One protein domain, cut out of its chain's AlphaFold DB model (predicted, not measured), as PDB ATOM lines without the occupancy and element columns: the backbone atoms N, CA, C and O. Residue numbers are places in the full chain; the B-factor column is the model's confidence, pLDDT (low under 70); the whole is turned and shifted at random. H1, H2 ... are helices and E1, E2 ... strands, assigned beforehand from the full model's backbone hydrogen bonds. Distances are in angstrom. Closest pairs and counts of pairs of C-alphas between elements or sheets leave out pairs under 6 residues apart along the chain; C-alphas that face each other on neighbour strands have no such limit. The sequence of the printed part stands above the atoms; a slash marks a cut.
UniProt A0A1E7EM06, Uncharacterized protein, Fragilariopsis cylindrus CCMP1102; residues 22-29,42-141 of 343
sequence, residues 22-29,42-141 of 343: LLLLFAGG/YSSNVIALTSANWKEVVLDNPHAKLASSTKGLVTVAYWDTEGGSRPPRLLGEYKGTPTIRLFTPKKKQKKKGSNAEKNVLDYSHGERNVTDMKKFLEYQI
ATOM      1  N   LEU A  22      70.639  88.417 125.823       64.06
ATOM      2  CA  LEU A  22      71.851  88.593 125.029       64.06
ATOM      3  C   LEU A  22      73.008  87.894 125.734       64.06
ATOM      4  O   LEU A  22      73.305  88.213 126.883       64.06
ATOM      5  N   LEU A  23      73.686  86.994 125.032       70.75
ATOM      6  CA  LEU A  23      74.919  86.390 125.500       70.75
ATOM      7  C   LEU A  23      76.125  86.902 124.721       70.75
ATOM      8  O   LEU A  23      76.106  86.984 123.493       70.75
ATOM      9  N   LEU A  24      77.197  87.163 125.455       64.31
ATOM     10  CA  LEU A  24      78.487  87.583 124.948       64.31
ATOM     11  C   LEU A  24      79.540  86.517 125.274       64.31
ATOM     12  O   LEU A  24      79.733  86.161 126.426       64.31
ATOM     13  N   LEU A  25      80.225  85.984 124.276       56.91
ATOM     14  CA  LEU A  25      81.349  85.066 124.478       56.91
ATOM     15  C   LEU A  25      82.649  85.864 124.419       56.91
ATOM     16  O   LEU A  25      82.824  86.594 123.448       56.91
ATOM     17  N   PHE A  26      83.552  85.710 125.390       49.28
ATOM     18  CA  PHE A  26      84.891  86.324 125.372       49.28
ATOM     19  C   PHE A  26      85.982  85.267 125.516       49.28
ATOM     20  O   PHE A  26      85.786  84.270 126.205       49.28
ATOM     21  N   ALA A  27      87.129  85.530 124.887       43.38
ATOM     22  CA  ALA A  27      88.403  84.981 125.331       43.38
ATOM     23  C   ALA A  27      89.011  86.009 126.296       43.38
ATOM     24  O   ALA A  27      89.086  87.193 125.949       43.38
ATOM     25  N   GLY A  28      89.319  85.591 127.522       40.78
ATOM     26  CA  GLY A  28      90.028  86.418 128.488       40.78
ATOM     27  C   GLY A  28      91.432  86.784 127.998       40.78
ATOM     28  O   GLY A  28      92.038  86.124 127.170       40.78
ATOM     29  N   GLY A  29      91.963  87.902 128.479       38.03
ATOM     30  CA  GLY A  29      93.409  88.096 128.496       38.03
ATOM     31  C   GLY A  29      93.903  87.554 129.827       38.03
ATOM     32  O   GLY A  29      93.390  87.978 130.863       38.03
ATOM     33  N   TYR A  42      80.936  95.237 142.611       46.66
ATOM     34  CA  TYR A  42      80.398  95.625 141.290       46.66
ATOM     35  C   TYR A  42      78.921  96.072 141.237       46.66
ATOM     36  O   TYR A  42      78.109  95.782 142.111       46.66
ATOM     37  N   SER A  43      78.559  96.804 140.169       43.97
ATOM     38  CA  SER A  43      77.223  97.397 139.977       43.97
ATOM     39  C   SER A  43      76.147  96.381 139.538       43.97
ATOM     40  O   SER A  43      76.387  95.525 138.690       43.97
ATOM     41  N   SER A  44      74.932  96.537 140.070       47.88
ATOM     42  CA  SER A  44      73.785  95.596 140.082       47.88
ATOM     43  C   SER A  44      73.185  95.063 138.756       47.88
ATOM     44  O   SER A  44      72.101  94.488 138.796       47.88
ATOM     45  N   ASN A  45      73.792  95.258 137.575       44.09
ATOM     46  CA  ASN A  45      73.100  95.031 136.284       44.09
ATOM     47  C   ASN A  45      73.803  94.124 135.269       44.09
ATOM     48  O   ASN A  45      73.317  94.019 134.141       44.09
ATOM     49  N   VAL A  46      74.936  93.515 135.605       43.06
ATOM     50  CA  VAL A  46      75.711  92.723 134.640       43.06
ATOM     51  C   VAL A  46      75.950  91.328 135.180       43.06
ATOM     52  O   VAL A  46      76.065  91.190 136.393       43.06
ATOM     53  N   ILE A  47      75.963  90.321 134.288       48.81
ATOM     54  CA  ILE A  47      75.836  88.900 134.616       48.81
ATOM     55  C   ILE A  47      76.927  87.953 134.018       48.81
ATOM     56  O   ILE A  47      76.899  87.666 132.827       48.81
ATOM     57  N   ALA A  48      77.852  87.427 134.828       42.59
ATOM     58  CA  ALA A  48      78.883  86.441 134.571       42.59
ATOM     59  C   ALA A  48      78.297  85.082 134.679       42.59
ATOM     60  O   ALA A  48      77.512  84.783 135.578       42.59
ATOM     61  N   LEU A  49      78.701  84.270 133.721       47.25
ATOM     62  CA  LEU A  49      78.275  82.911 133.656       47.25
ATOM     63  C   LEU A  49      79.486  82.010 133.822       47.25
ATOM     64  O   LEU A  49      80.298  81.878 132.910       47.25
ATOM     65  N   THR A  50      79.578  81.352 134.975       50.09
ATOM     66  CA  THR A  50      80.243  80.049 135.074       50.09
ATOM     67  C   THR A  50      79.223  78.940 134.807       50.09
ATOM     68  O   THR A  50      78.013  79.184 134.738       50.09
ATOM     69  N   SER A  51      79.687  77.692 134.706       44.16
ATOM     70  CA  SER A  51      78.811  76.515 134.624       44.16
ATOM     71  C   SER A  51      77.824  76.399 135.800       44.16
ATOM     72  O   SER A  51      76.754  75.819 135.624       44.16
ATOM     73  N   ALA A  52      78.143  76.980 136.967       42.50
ATOM     74  CA  ALA A  52      77.330  76.929 138.186       42.50
ATOM     75  C   ALA A  52      76.463  78.181 138.414       42.50
ATOM     76  O   ALA A  52      75.392  78.091 139.010       42.50
ATOM     77  N   ASN A  53      76.899  79.351 137.941       47.16
ATOM     78  CA  ASN A  53      76.279  80.635 138.269       47.16
ATOM     79  C   ASN A  53      76.024  81.473 137.022       47.16
ATOM     80  O   ASN A  53      76.374  82.642 137.015       47.16
ATOM     81  N   TRP A  54      75.400  80.904 135.986       44.56
ATOM     82  CA  TRP A  54      75.003  81.604 134.759       44.56
ATOM     83  C   TRP A  54      73.970  82.754 134.991       44.56
ATOM     84  O   TRP A  54      73.004  82.943 134.258       44.56
ATOM     85  N   LYS A  55      74.200  83.596 135.998       39.12
ATOM     86  CA  LYS A  55      73.361  84.659 136.514       39.12
ATOM     87  C   LYS A  55      74.091  85.873 137.148       39.12
ATOM     88  O   LYS A  55      73.319  86.757 137.471       39.12
ATOM     89  N   GLU A  56      75.433  86.061 137.271       40.22
ATOM     90  CA  GLU A  56      75.944  87.405 137.716       40.22
ATOM     91  C   GLU A  56      77.424  87.875 137.481       40.22
ATOM     92  O   GLU A  56      78.315  87.075 137.679       40.22
ATOM     93  N   VAL A  57      77.685  89.159 137.048       48.81
ATOM     94  CA  VAL A  57      78.898  90.002 136.648       48.81
ATOM     95  C   VAL A  57      79.377  90.333 135.154       48.81
ATOM     96  O   VAL A  57      79.359  89.505 134.282       48.81
ATOM     97  N   VAL A  58      79.819  91.566 134.786       41.78
ATOM     98  CA  VAL A  58      80.921  91.963 133.811       41.78
ATOM     99  C   VAL A  58      81.284  93.430 134.100       41.78
ATOM    100  O   VAL A  58      80.378  94.254 134.243       41.78
ATOM    101  N   LEU A  59      82.582  93.770 134.102       38.19
ATOM    102  CA  LEU A  59      83.141  95.129 134.243       38.19
ATOM    103  C   LEU A  59      83.634  95.776 132.930       38.19
ATOM    104  O   LEU A  59      83.959  95.068 131.984       38.19
ATOM    105  N   ASP A  60      83.699  97.119 132.917       42.59
ATOM    106  CA  ASP A  60      84.449  98.055 132.036       42.59
ATOM    107  C   ASP A  60      84.649  97.695 130.564       42.59
ATOM    108  O   ASP A  60      85.627  98.026 129.900       42.59
ATOM    109  N   ASN A  61      83.621  97.079 130.016       55.81
ATOM    110  CA  ASN A  61      83.509  96.742 128.619       55.81
ATOM    111  C   ASN A  61      82.362  97.594 128.036       55.81
ATOM    112  O   ASN A  61      81.399  97.864 128.770       55.81
ATOM    113  N   PRO A  62      82.363  98.034 126.754       62.28
ATOM    114  CA  PRO A  62      81.160  98.573 126.097       62.28
ATOM    115  C   PRO A  62      79.876  97.792 126.439       62.28
ATOM    116  O   PRO A  62      78.789  98.359 126.531       62.28
ATOM    117  N   HIS A  63      79.993  96.505 126.746       73.38
ATOM    118  CA  HIS A  63      78.892  95.661 127.189       73.38
ATOM    119  C   HIS A  63      78.290  95.989 128.569       73.38
ATOM    120  O   HIS A  63      77.085  95.817 128.735       73.38
ATOM    121  N   ALA A  64      79.047  96.523 129.535       76.44
ATOM    122  CA  ALA A  64      78.493  96.978 130.819       76.44
ATOM    123  C   ALA A  64      77.614  98.232 130.637       76.44
ATOM    124  O   ALA A  64      76.520  98.349 131.206       76.44
ATOM    125  N   LYS A  65      78.050  99.141 129.752       84.38
ATOM    126  CA  LYS A  65      77.244 100.291 129.310       84.38
ATOM    127  C   LYS A  65      75.998  99.828 128.557       84.38
ATOM    128  O   LYS A  65      74.913 100.348 128.813       84.38
ATOM    129  N   LEU A  66      76.129  98.819 127.690       87.25
ATOM    130  CA  LEU A  66      74.991  98.212 126.997       87.25
ATOM    131  C   LEU A  66      73.976  97.648 127.996       87.25
ATOM    132  O   LEU A  66      72.822  98.062 127.946       87.25
ATOM    133  N   ALA A  67      74.410  96.799 128.930       87.19
ATOM    134  CA  ALA A  67      73.562  96.193 129.957       87.19
ATOM    135  C   ALA A  67      72.827  97.241 130.803       87.19
ATOM    136  O   ALA A  67      71.631  97.117 131.052       87.19
ATOM    137  N   SER A  68      73.506  98.328 131.175       85.94
ATOM    138  CA  SER A  68      72.871  99.449 131.878       85.94
ATOM    139  C   SER A  68      71.834 100.161 130.999       85.94
ATOM    140  O   SER A  68      70.729 100.457 131.451       85.94
ATOM    141  N   SER A  69      72.153 100.387 129.720       87.94
ATOM    142  CA  SER A  69      71.273 101.070 128.762       87.94
ATOM    143  C   SER A  69      70.046 100.252 128.338       87.94
ATOM    144  O   SER A  69      69.060 100.831 127.872       87.94
ATOM    145  N   THR A  70      70.112  98.925 128.484       89.62
ATOM    146  CA  THR A  70      69.041  97.969 128.175       89.62
ATOM    147  C   THR A  70      68.479  97.286 129.420       89.62
ATOM    148  O   THR A  70      67.663  96.369 129.293       89.62
ATOM    149  N   LYS A  71      68.855  97.752 130.621       87.62
ATOM    150  CA  LYS A  71      68.439  97.184 131.908       87.62
ATOM    151  C   LYS A  71      66.935  97.026 131.939       87.62
ATOM    152  O   LYS A  71      66.241  98.035 131.903       87.62
ATOM    153  N   GLY A  72      66.435  95.801 132.077       84.19
ATOM    154  CA  GLY A  72      65.004  95.484 132.157       84.19
ATOM    155  C   GLY A  72      64.265  95.456 130.815       84.19
ATOM    156  O   GLY A  72      63.050  95.351 130.814       84.19
ATOM    157  N   LEU A  73      64.967  95.580 129.685       87.31
ATOM    158  CA  LEU A  73      64.444  95.233 128.356       87.31
ATOM    159  C   LEU A  73      64.980  93.870 127.917       87.31
ATOM    160  O   LEU A  73      64.233  93.013 127.451       87.31
ATOM    161  N   VAL A  74      66.292  93.697 128.075       87.62
ATOM    162  CA  VAL A  74      67.035  92.492 127.719       87.62
ATOM    163  C   VAL A  74      67.972  92.179 128.870       87.62
ATOM    164  O   VAL A  74      68.621  93.073 129.412       87.62
ATOM    165  N   THR A  75      68.052  90.909 129.237       86.69
ATOM    166  CA  THR A  75      69.066  90.447 130.180       86.69
ATOM    167  C   THR A  75      70.355  90.199 129.407       86.69
ATOM    168  O   THR A  75      70.345  89.482 128.408       86.69
ATOM    169  N   VAL A  76      71.453  90.821 129.829       85.75
ATOM    170  CA  VAL A  76      72.767  90.665 129.193       85.75
ATOM    171  C   VAL A  76      73.628  89.773 130.062       85.75
ATOM    172  O   VAL A  76      73.680  89.974 131.274       85.75
ATOM    173  N   ALA A  77      74.341  88.845 129.442       84.75
ATOM    174  CA  ALA A  77      75.325  88.041 130.133       84.75
ATOM    175  C   ALA A  77      76.531  87.680 129.288       84.75
ATOM    176  O   ALA A  77      76.532  87.909 128.077       84.75
ATOM    177  N   TYR A  78      77.525  87.053 129.922       84.69
ATOM    178  CA  TYR A  78      78.704  86.566 129.228       84.69
ATOM    179  C   TYR A  78      79.158  85.164 129.624       84.69
ATOM    180  O   TYR A  78      79.041  84.769 130.773       84.69
ATOM    181  N   TRP A  79      79.754  84.443 128.683       82.50
ATOM    182  CA  TRP A  79      80.405  83.163 128.931       82.50
ATOM    183  C   TRP A  79      81.896  83.263 128.610       82.50
ATOM    184  O   TRP A  79      82.265  83.657 127.500       82.50
ATOM    185  N   ASP A  80      82.737  82.910 129.580       84.81
ATOM    186  CA  ASP A  80      84.187  82.842 129.407       84.81
ATOM    187  C   ASP A  80      84.583  81.509 128.763       84.81
ATOM    188  O   ASP A  80      84.305  80.433 129.298       84.81
ATOM    189  N   THR A  81      85.215  81.572 127.593       82.62
ATOM    190  CA  THR A  81      85.667  80.368 126.889       82.62
ATOM    191  C   THR A  81      86.995  79.820 127.412       82.62
ATOM    192  O   THR A  81      87.329  78.684 127.088       82.62
ATOM    193  N   GLU A  82      87.744  80.587 128.211       82.25
ATOM    194  CA  GLU A  82      89.064  80.185 128.721       82.25
ATOM    195  C   GLU A  82      88.999  79.447 130.057       82.25
ATOM    196  O   GLU A  82      89.854  78.609 130.337       82.25
ATOM    197  N   GLY A  83      87.942  79.670 130.844       79.44
ATOM    198  CA  GLY A  83      87.721  79.036 132.150       79.44
ATOM    199  C   GLY A  83      87.500  77.512 132.130       79.44
ATOM    200  O   GLY A  83      87.016  76.949 133.109       79.44
ATOM    201  N   GLY A  84      87.795  76.825 131.021       66.75
ATOM    202  CA  GLY A  84      87.813  75.362 130.909       66.75
ATOM    203  C   GLY A  84      86.445  74.669 130.889       66.75
ATOM    204  O   GLY A  84      86.369  73.468 130.626       66.75
ATOM    205  N   SER A  85      85.342  75.384 131.121       78.31
ATOM    206  CA  SER A  85      84.000  74.804 131.041       78.31
ATOM    207  C   SER A  85      83.486  74.750 129.603       78.31
ATOM    208  O   SER A  85      83.474  75.756 128.891       78.31
ATOM    209  N   ARG A  86      82.984  73.579 129.187       81.38
ATOM    210  CA  ARG A  86      82.318  73.416 127.888       81.38
ATOM    211  C   ARG A  86      81.120  74.379 127.800       81.38
ATOM    212  O   ARG A  86      80.297  74.373 128.718       81.38
ATOM    213  N   PRO A  87      80.976  75.152 126.708       80.88
ATOM    214  CA  PRO A  87      79.843  76.054 126.526       80.88
ATOM    215  C   PRO A  87      78.509  75.291 126.618       80.88
ATOM    216  O   PRO A  87      78.422  74.147 126.147       80.88
ATOM    217  N   PRO A  88      77.444  75.901 127.176       81.25
ATOM    218  CA  PRO A  88      76.115  75.309 127.168       81.25
ATOM    219  C   PRO A  88      75.702  74.903 125.751       81.25
ATOM    220  O   PRO A  88      75.910  75.652 124.799       81.25
ATOM    221  N   ARG A  89      75.048  73.744 125.597       82.31
ATOM    222  CA  ARG A  89      74.618  73.235 124.275       82.31
ATOM    223  C   ARG A  89      73.743  74.227 123.505       82.31
ATOM    224  O   ARG A  89      73.764  74.232 122.280       82.31
ATOM    225  N   LEU A  90      73.005  75.078 124.222       80.88
ATOM    226  CA  LEU A  90      72.189  76.150 123.648       80.88
ATOM    227  C   LEU A  90      73.022  77.151 122.825       80.88
ATOM    228  O   LEU A  90      72.491  77.777 121.912       80.88
ATOM    229  N   LEU A  91      74.317  77.286 123.125       81.75
ATOM    230  CA  LEU A  91      75.223  78.181 122.412       81.75
ATOM    231  C   LEU A  91      75.712  77.596 121.097       81.75
ATOM    232  O   LEU A  91      76.305  78.332 120.327       81.75
ATOM    233  N   GLY A  92      75.483  76.313 120.817       85.12
ATOM    234  CA  GLY A  92      75.990  75.670 119.608       85.12
ATOM    235  C   GLY A  92      77.496  75.871 119.397       85.12
ATOM    236  O   GLY A  92      78.256  76.116 120.333       85.12
ATOM    237  N   GLU A  93      77.922  75.760 118.146       87.19
ATOM    238  CA  GLU A  93      79.310  75.991 117.743       87.19
ATOM    239  C   GLU A  93      79.541  77.481 117.478       87.19
ATOM    240  O   GLU A  93      78.726  78.130 116.818       87.19
ATOM    241  N   TYR A  94      80.649  78.034 117.973       86.94
ATOM    242  CA  TYR A  94      81.111  79.386 117.653       86.94
ATOM    243  C   TYR A  94      82.471  79.315 116.954       86.94
ATOM    244  O   TYR A  94      83.307  78.481 117.290       86.94
ATOM    245  N   LYS A  95      82.688  80.183 115.958       85.19
ATOM    246  CA  LYS A  95      83.893  80.167 115.106       85.19
ATOM    247  C   LYS A  95      85.018  81.090 115.589       85.19
ATOM    248  O   LYS A  95      86.090  81.094 115.000       85.19
ATOM    249  N   GLY A  96      84.775  81.886 116.628       86.69
ATOM    250  CA  GLY A  96      85.757  82.817 117.176       86.69
ATOM    251  C   GLY A  96      85.194  83.636 118.330       86.69
ATOM    252  O   GLY A  96      83.997  83.583 118.623       86.69
ATOM    253  N   THR A  97      86.056  84.401 118.989       86.25
ATOM    254  CA  THR A  97      85.692  85.303 120.084       86.25
ATOM    255  C   THR A  97      86.046  86.761 119.734       86.25
ATOM    256  O   THR A  97      86.981  87.013 118.977       86.25
ATOM    257  N   PRO A  98      85.288  87.752 120.242       87.31
ATOM    258  CA  PRO A  98      84.010  87.576 120.907       87.31
ATOM    259  C   PRO A  98      82.879  87.233 119.923       87.31
ATOM    260  O   PRO A  98      82.818  87.761 118.812       87.31
ATOM    261  N   THR A  99      81.964  86.360 120.352       90.00
ATOM    262  CA  THR A  99      80.727  86.031 119.620       90.00
ATOM    263  C   THR A  99      79.532  86.550 120.412       90.00
ATOM    264  O   THR A  99      79.377  86.235 121.588       90.00
ATOM    265  N   ILE A 100      78.680  87.349 119.771       91.50
ATOM    266  CA  ILE A 100      77.522  87.991 120.401       91.50
ATOM    267  C   ILE A 100      76.252  87.355 119.843       91.50
ATOM    268  O   ILE A 100      76.025  87.404 118.633       91.50
ATOM    269  N   ARG A 101      75.425  86.773 120.717       92.69
ATOM    270  CA  ARG A 101      74.191  86.079 120.325       92.69
ATOM    271  C   ARG A 101      72.990  86.553 121.105       92.69
ATOM    272  O   ARG A 101      73.008  86.596 122.333       92.69
ATOM    273  N   LEU A 102      71.913  86.834 120.393       92.56
ATOM    274  CA  LEU A 102      70.619  87.136 120.973       92.56
ATOM    275  C   LEU A 102      69.723  85.899 120.938       92.56
ATOM    276  O   LEU A 102      69.482  85.313 119.884       92.56
ATOM    277  N   PHE A 103      69.171  85.554 122.096       90.19
ATOM    278  CA  PHE A 103      68.177  84.505 122.259       90.19
ATOM    279  C   PHE A 103      66.799  85.141 122.415       90.19
ATOM    280  O   PHE A 103      66.488  85.758 123.439       90.19
ATOM    281  N   THR A 104      65.951  84.973 121.403       89.19
ATOM    282  CA  THR A 104      64.564  85.462 121.424       89.19
ATOM    283  C   THR A 104      63.585  84.297 121.567       89.19
ATOM    284  O   THR A 104      63.806  83.238 120.982       89.19
ATOM    285  N   PRO A 105      62.499  84.420 122.346       83.25
ATOM    286  CA  PRO A 105      61.482  83.375 122.405       83.25
ATOM    287  C   PRO A 105      60.791  83.212 121.047       83.25
ATOM    288  O   PRO A 105      60.444  84.193 120.386       83.25
ATOM    289  N   LYS A 106      60.541  81.965 120.627       84.06
ATOM    290  CA  LYS A 106      59.759  81.724 119.409       84.06
ATOM    291  C   LYS A 106      58.321  82.214 119.570       84.06
ATOM    292  O   LYS A 106      57.676  81.960 120.584       84.06
ATOM    293  N   LYS A 107      57.781  82.857 118.525       79.88
ATOM    294  CA  LYS A 107      56.387  83.353 118.502       79.88
ATOM    295  C   LYS A 107      55.354  82.229 118.647       79.88
ATOM    296  O   LYS A 107      54.326  82.436 119.293       79.88
ATOM    297  N   LYS A 108      55.633  81.073 118.034       79.44
ATOM    298  CA  LYS A 108      54.848  79.835 118.110       79.44
ATOM    299  C   LYS A 108      55.715  78.770 118.784       79.44
ATOM    300  O   LYS A 108      56.794  78.468 118.287       79.44
ATOM    301  N   GLN A 109      55.259  78.248 119.916       76.12
ATOM    302  CA  GLN A 109      55.929  77.181 120.662       76.12
ATOM    303  C   GLN A 109      55.131  75.894 120.493       76.12
ATOM    304  O   GLN A 109      53.902  75.943 120.499       76.12
ATOM    305  N   LYS A 110      55.817  74.754 120.348       78.00
ATOM    306  CA  LYS A 110      55.149  73.451 120.201       78.00
ATOM    307  C   LYS A 110      54.369  73.058 121.453       78.00
ATOM    308  O   LYS A 110      53.289  72.493 121.356       78.00
ATOM    309  N   LYS A 111      54.913  73.375 122.630       75.25
ATOM    310  CA  LYS A 111      54.262  73.148 123.923       75.25
ATOM    311  C   LYS A 111      53.657  74.459 124.427       75.25
ATOM    312  O   LYS A 111      54.372  75.453 124.576       75.25
ATOM    313  N   LYS A 112      52.345  74.460 124.679       64.06
ATOM    314  CA  LYS A 112      51.601  75.609 125.222       64.06
ATOM    315  C   LYS A 112      52.218  76.003 126.575       64.06
ATOM    316  O   LYS A 112      52.385  75.157 127.441       64.06
ATOM    317  N   GLY A 113      52.628  77.265 126.716       60.12
ATOM    318  CA  GLY A 113      53.217  77.805 127.954       60.12
ATOM    319  C   GLY A 113      54.725  77.573 128.152       60.12
ATOM    320  O   GLY A 113      55.290  78.091 129.108       60.12
ATOM    321  N   SER A 114      55.407  76.852 127.256       63.62
ATOM    322  CA  SER A 114      56.830  76.522 127.426       63.62
ATOM    323  C   SER A 114      57.754  77.460 126.645       63.62
ATOM    324  O   SER A 114      57.981  77.262 125.451       63.62
ATOM    325  N   ASN A 115      58.445  78.361 127.349       60.50
ATOM    326  CA  ASN A 115      59.490  79.230 126.784       60.50
ATOM    327  C   ASN A 115      60.818  78.538 126.430       60.50
ATOM    328  O   ASN A 115      61.831  79.212 126.235       60.50
ATOM    329  N   ALA A 116      60.805  77.209 126.311       70.00
ATOM    330  CA  ALA A 116      61.974  76.388 126.018       70.00
ATOM    331  C   ALA A 116      62.564  76.639 124.621       70.00
ATOM    332  O   ALA A 116      63.778  76.575 124.449       70.00
ATOM    333  N   GLU A 117      61.735  76.938 123.616       82.38
ATOM    334  CA  GLU A 117      62.235  77.170 122.261       82.38
ATOM    335  C   GLU A 117      62.637  78.634 122.049       82.38
ATOM    336  O   GLU A 117      61.804  79.548 122.095       82.38
ATOM    337  N   LYS A 118      63.923  78.843 121.753       85.81
ATOM    338  CA  LYS A 118      64.505  80.146 121.432       85.81
ATOM    339  C   LYS A 118      65.019  80.166 119.989       85.81
ATOM    340  O   LYS A 118      65.509  79.156 119.490       85.81
ATOM    341  N   ASN A 119      64.896  81.309 119.327       89.81
ATOM    342  CA  ASN A 119      65.635  81.625 118.113       89.81
ATOM    343  C   ASN A 119      66.972  82.239 118.518       89.81
ATOM    344  O   ASN A 119      67.002  83.151 119.347       89.81
ATOM    345  N   VAL A 120      68.047  81.731 117.926       92.00
ATOM    346  CA  VAL A 120      69.404  82.233 118.130       92.00
ATOM    347  C   VAL A 120      69.745  83.133 116.953       92.00
ATOM    348  O   VAL A 120      69.609  82.717 115.804       92.00
ATOM    349  N   LEU A 121      70.130  84.371 117.241       93.50
ATOM    350  CA  LEU A 121      70.524  85.359 116.245       93.50
ATOM    351  C   LEU A 121      71.937  85.837 116.551       93.50
ATOM    352  O   LEU A 121      72.193  86.339 117.644       93.50
ATOM    353  N   ASP A 122      72.826  85.715 115.575       93.50
ATOM    354  CA  ASP A 122      74.191  86.210 115.689       93.50
ATOM    355  C   ASP A 122      74.249  87.695 115.319       93.50
ATOM    356  O   ASP A 122      73.648  88.140 114.338       93.50
ATOM    357  N   TYR A 123      74.991  88.474 116.101       94.56
ATOM    358  CA  TYR A 123      75.293  89.864 115.774       94.56
ATOM    359  C   TYR A 123      76.567  89.925 114.918       94.56
ATOM    360  O   TYR A 123      77.674  90.069 115.438       94.56
ATOM    361  N   SER A 124      76.409  89.755 113.603       91.06
ATOM    362  CA  SER A 124      77.516  89.665 112.632       91.06
ATOM    363  C   SER A 124      77.762  90.938 111.816       91.06
ATOM    364  O   SER A 124      78.879  91.154 111.359       91.06
ATOM    365  N   HIS A 125      76.737  91.766 111.599       85.75
ATOM    366  CA  HIS A 125      76.767  92.837 110.588       85.75
ATOM    367  C   HIS A 125      76.900  94.260 111.148       85.75
ATOM    368  O   HIS A 125      76.820  95.216 110.383       85.75
ATOM    369  N   GLY A 126      77.063  94.424 112.463       88.81
ATOM    370  CA  GLY A 126      77.132  95.739 113.100       88.81
ATOM    371  C   GLY A 126      78.440  95.983 113.842       88.81
ATOM    372  O   GLY A 126      79.151  95.049 114.220       88.81
ATOM    373  N   GLU A 127      78.747  97.257 114.064       92.81
ATOM    374  CA  GLU A 127      79.875  97.660 114.891       92.81
ATOM    375  C   GLU A 127      79.665  97.237 116.347       92.81
ATOM    376  O   GLU A 127      78.576  97.349 116.907       92.81
ATOM    377  N   ARG A 128      80.738  96.825 117.026       90.06
ATOM    378  CA  ARG A 128      80.696  96.447 118.452       90.06
ATOM    379  C   ARG A 128      80.645  97.668 119.382       90.06
ATOM    380  O   ARG A 128      81.248  97.674 120.452       90.06
ATOM    381  N   ASN A 129      79.916  98.704 118.976       92.81
ATOM    382  CA  ASN A 129      79.646  99.895 119.764       92.81
ATOM    383  C   ASN A 129      78.285  99.759 120.487       92.81
ATOM    384  O   ASN A 129      77.394  99.010 120.079       92.81
ATOM    385  N   VAL A 130      78.124 100.463 121.610       89.44
ATOM    386  CA  VAL A 130      76.932 100.348 122.475       89.44
ATOM    387  C   VAL A 130      75.654 100.750 121.742       89.44
ATOM    388  O   VAL A 130      74.605 100.136 121.932       89.44
ATOM    389  N   THR A 131      75.746 101.776 120.903       94.12
ATOM    390  CA  THR A 131      74.610 102.369 120.203       94.12
ATOM    391  C   THR A 131      74.000 101.396 119.200       94.12
ATOM    392  O   THR A 131      72.785 101.196 119.203       94.12
ATOM    393  N   ASP A 132      74.818 100.755 118.373       94.88
ATOM    394  CA  ASP A 132      74.344  99.858 117.322       94.88
ATOM    395  C   ASP A 132      73.934  98.499 117.874       94.88
ATOM    396  O   ASP A 132      72.922  97.946 117.439       94.88
ATOM    397  N   MET A 133      74.620  98.005 118.910       93.69
ATOM    398  CA  MET A 133      74.147  96.842 119.662       93.69
ATOM    399  C   MET A 133      72.784  97.116 120.305       93.69
ATOM    400  O   MET A 133      71.886  96.280 120.223       93.69
ATOM    401  N   LYS A 134      72.580  98.298 120.901       93.94
ATOM    402  CA  LYS A 134      71.284  98.679 121.472       93.94
ATOM    403  C   LYS A 134      70.197  98.739 120.400       93.94
ATOM    404  O   LYS A 134      69.154  98.124 120.588       93.94
ATOM    405  N   LYS A 135      70.434  99.407 119.265       94.50
ATOM    406  CA  LYS A 135      69.469  99.448 118.146       94.50
ATOM    407  C   LYS A 135      69.113  98.049 117.651       94.50
ATOM    408  O   LYS A 135      67.941  97.766 117.416       94.50
ATOM    409  N   PHE A 136      70.112  97.173 117.525       95.00
ATOM    410  CA  PHE A 136      69.893  95.776 117.173       95.00
ATOM    411  C   PHE A 136      68.973  95.092 118.185       95.00
ATOM    412  O   PHE A 136      67.967  94.514 117.784       95.00
ATOM    413  N   LEU A 137      69.240  95.222 119.488       93.88
ATOM    414  CA  LEU A 137      68.373  94.660 120.528       93.88
ATOM    415  C   LEU A 137      66.943  95.203 120.444       93.88
ATOM    416  O   LEU A 137      65.996  94.423 120.454       93.88
ATOM    417  N   GLU A 138      66.777  96.521 120.326       93.31
ATOM    418  CA  GLU A 138      65.464  97.174 120.256       93.31
ATOM    419  C   GLU A 138      64.653  96.746 119.027       93.31
ATOM    420  O   GLU A 138      63.428  96.616 119.107       93.31
ATOM    421  N   TYR A 139      65.323  96.496 117.900       93.69
ATOM    422  CA  TYR A 139      64.696  95.988 116.682       93.69
ATOM    423  C   TYR A 139      64.179  94.553 116.849       93.69
ATOM    424  O   TYR A 139      63.141  94.199 116.291       93.69
ATOM    425  N   GLN A 140      64.876  93.738 117.641       93.75
ATOM    426  CA  GLN A 140      64.536  92.333 117.858       93.75
ATOM    427  C   GLN A 140      63.462  92.118 118.938       93.75
ATOM    428  O   GLN A 140      62.977  90.994 119.096       93.75
ATOM    429  N   ILE A 141      63.054  93.162 119.675       91.12
ATOM    430  CA  ILE A 141      61.956  93.061 120.646       91.12
ATOM    431  C   ILE A 141      60.644  92.785 119.895       91.12
ATOM    432  O   ILE A 141      60.244  93.582 119.038       91.12
TER     433      ILE A 141
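This is residues 22 to 29 and 42 to 141 of the 343 residues of an uncharacterized protein of Fragilariopsis cylindrus CCMP1102 (UniProt A0A1E7EM06). One strongly twisted sheet of five strands has two helices, H1 and H2, over one face; H1 runs along E3, and H2 lies slantwise. Long links make much of the rest: residues 81 to 98 loop out on the side away from the helices, and residues 106 to 117 join E4 and E5, a hairpin, at one end of the longest axis. The printed part has 108 residues, in the order E1, E2, H1, E3, E4, E5, H2, and under half of them are in named elements; the class is mixed, helices and strands. The mixed sheet runs E2, E3, E1, E4, E5. The whole is compact, with a radius of gyration of the C-alphas of 13.9 A and spans of 42 by 32 by 29 A.

E1, residues 22 to 26, is an inner strand parallel to E3, residues 74 to 80, at 21 degrees, with N 24 and O 77 within hydrogen-bond range at 2.8 A. E1 is antiparallel to E4, residues 99 to 105, at 159 degrees, with N 23 and O 101 2.8 A apart. The edge strand E2, residues 47 to 49, is parallel to E3 at 38 degrees, with N 78 and O 47 3.0 A apart. H1, residues 62 to 69, is on the sheet, over E3, at a height over the sheet of 9.3 A and at 20 degrees to E3 on the local plane; the closest C-alphas, of Ala 67 and Val 76, are 5.6 A apart. E2, H1 and E3 form a strand-helix-strand unit, two parallel neighbour strands with a helix between, whose crossover is left-handed. E4 forms a hairpin with the other edge strand, E5, residues 118 to 122, antiparallel at 152 degrees, with N 102 and O 121 2.8 A apart. H2, residues 130 to 140, is on the same face as H1, at a height of 9.6 A, and only just over E1 alone: 4 of its C-alphas fall on E1 and 2 on E4. H1 and H2 touch at a steep tilt of 55 degrees, the same way; their closest C-alphas, of Leu 66 and Val 130, are 5.4 A apart. In H1 and H2 every O i to N i+4 pair is within hydrogen-bond range.

E1 begins at C-alpha 22, (71.851, 88.593, 125.029), and measures 13.2 A. E2 measures 6.5 A, H1 10.5 A, E3 19.8 A, E4 19.6 A and E5 12.8 A. H2 measures 15.5 A and ends at C-alpha 140, (64.536, 92.333, 117.858).

The two C-alphas farthest apart, of Gly 29 and Lys 112, are 43.8 A apart. Residues 30 to 41 are not printed, and C-alphas 29 and 42 are 19.7 A apart across the cut. The links E2 to H1, E3 to E4 and E4 to E5 are long. The mean pLDDT of the printed part is 75.1; residues 22, 24 to 29, 42 to 62, 84 and 112 to 115 are under 70.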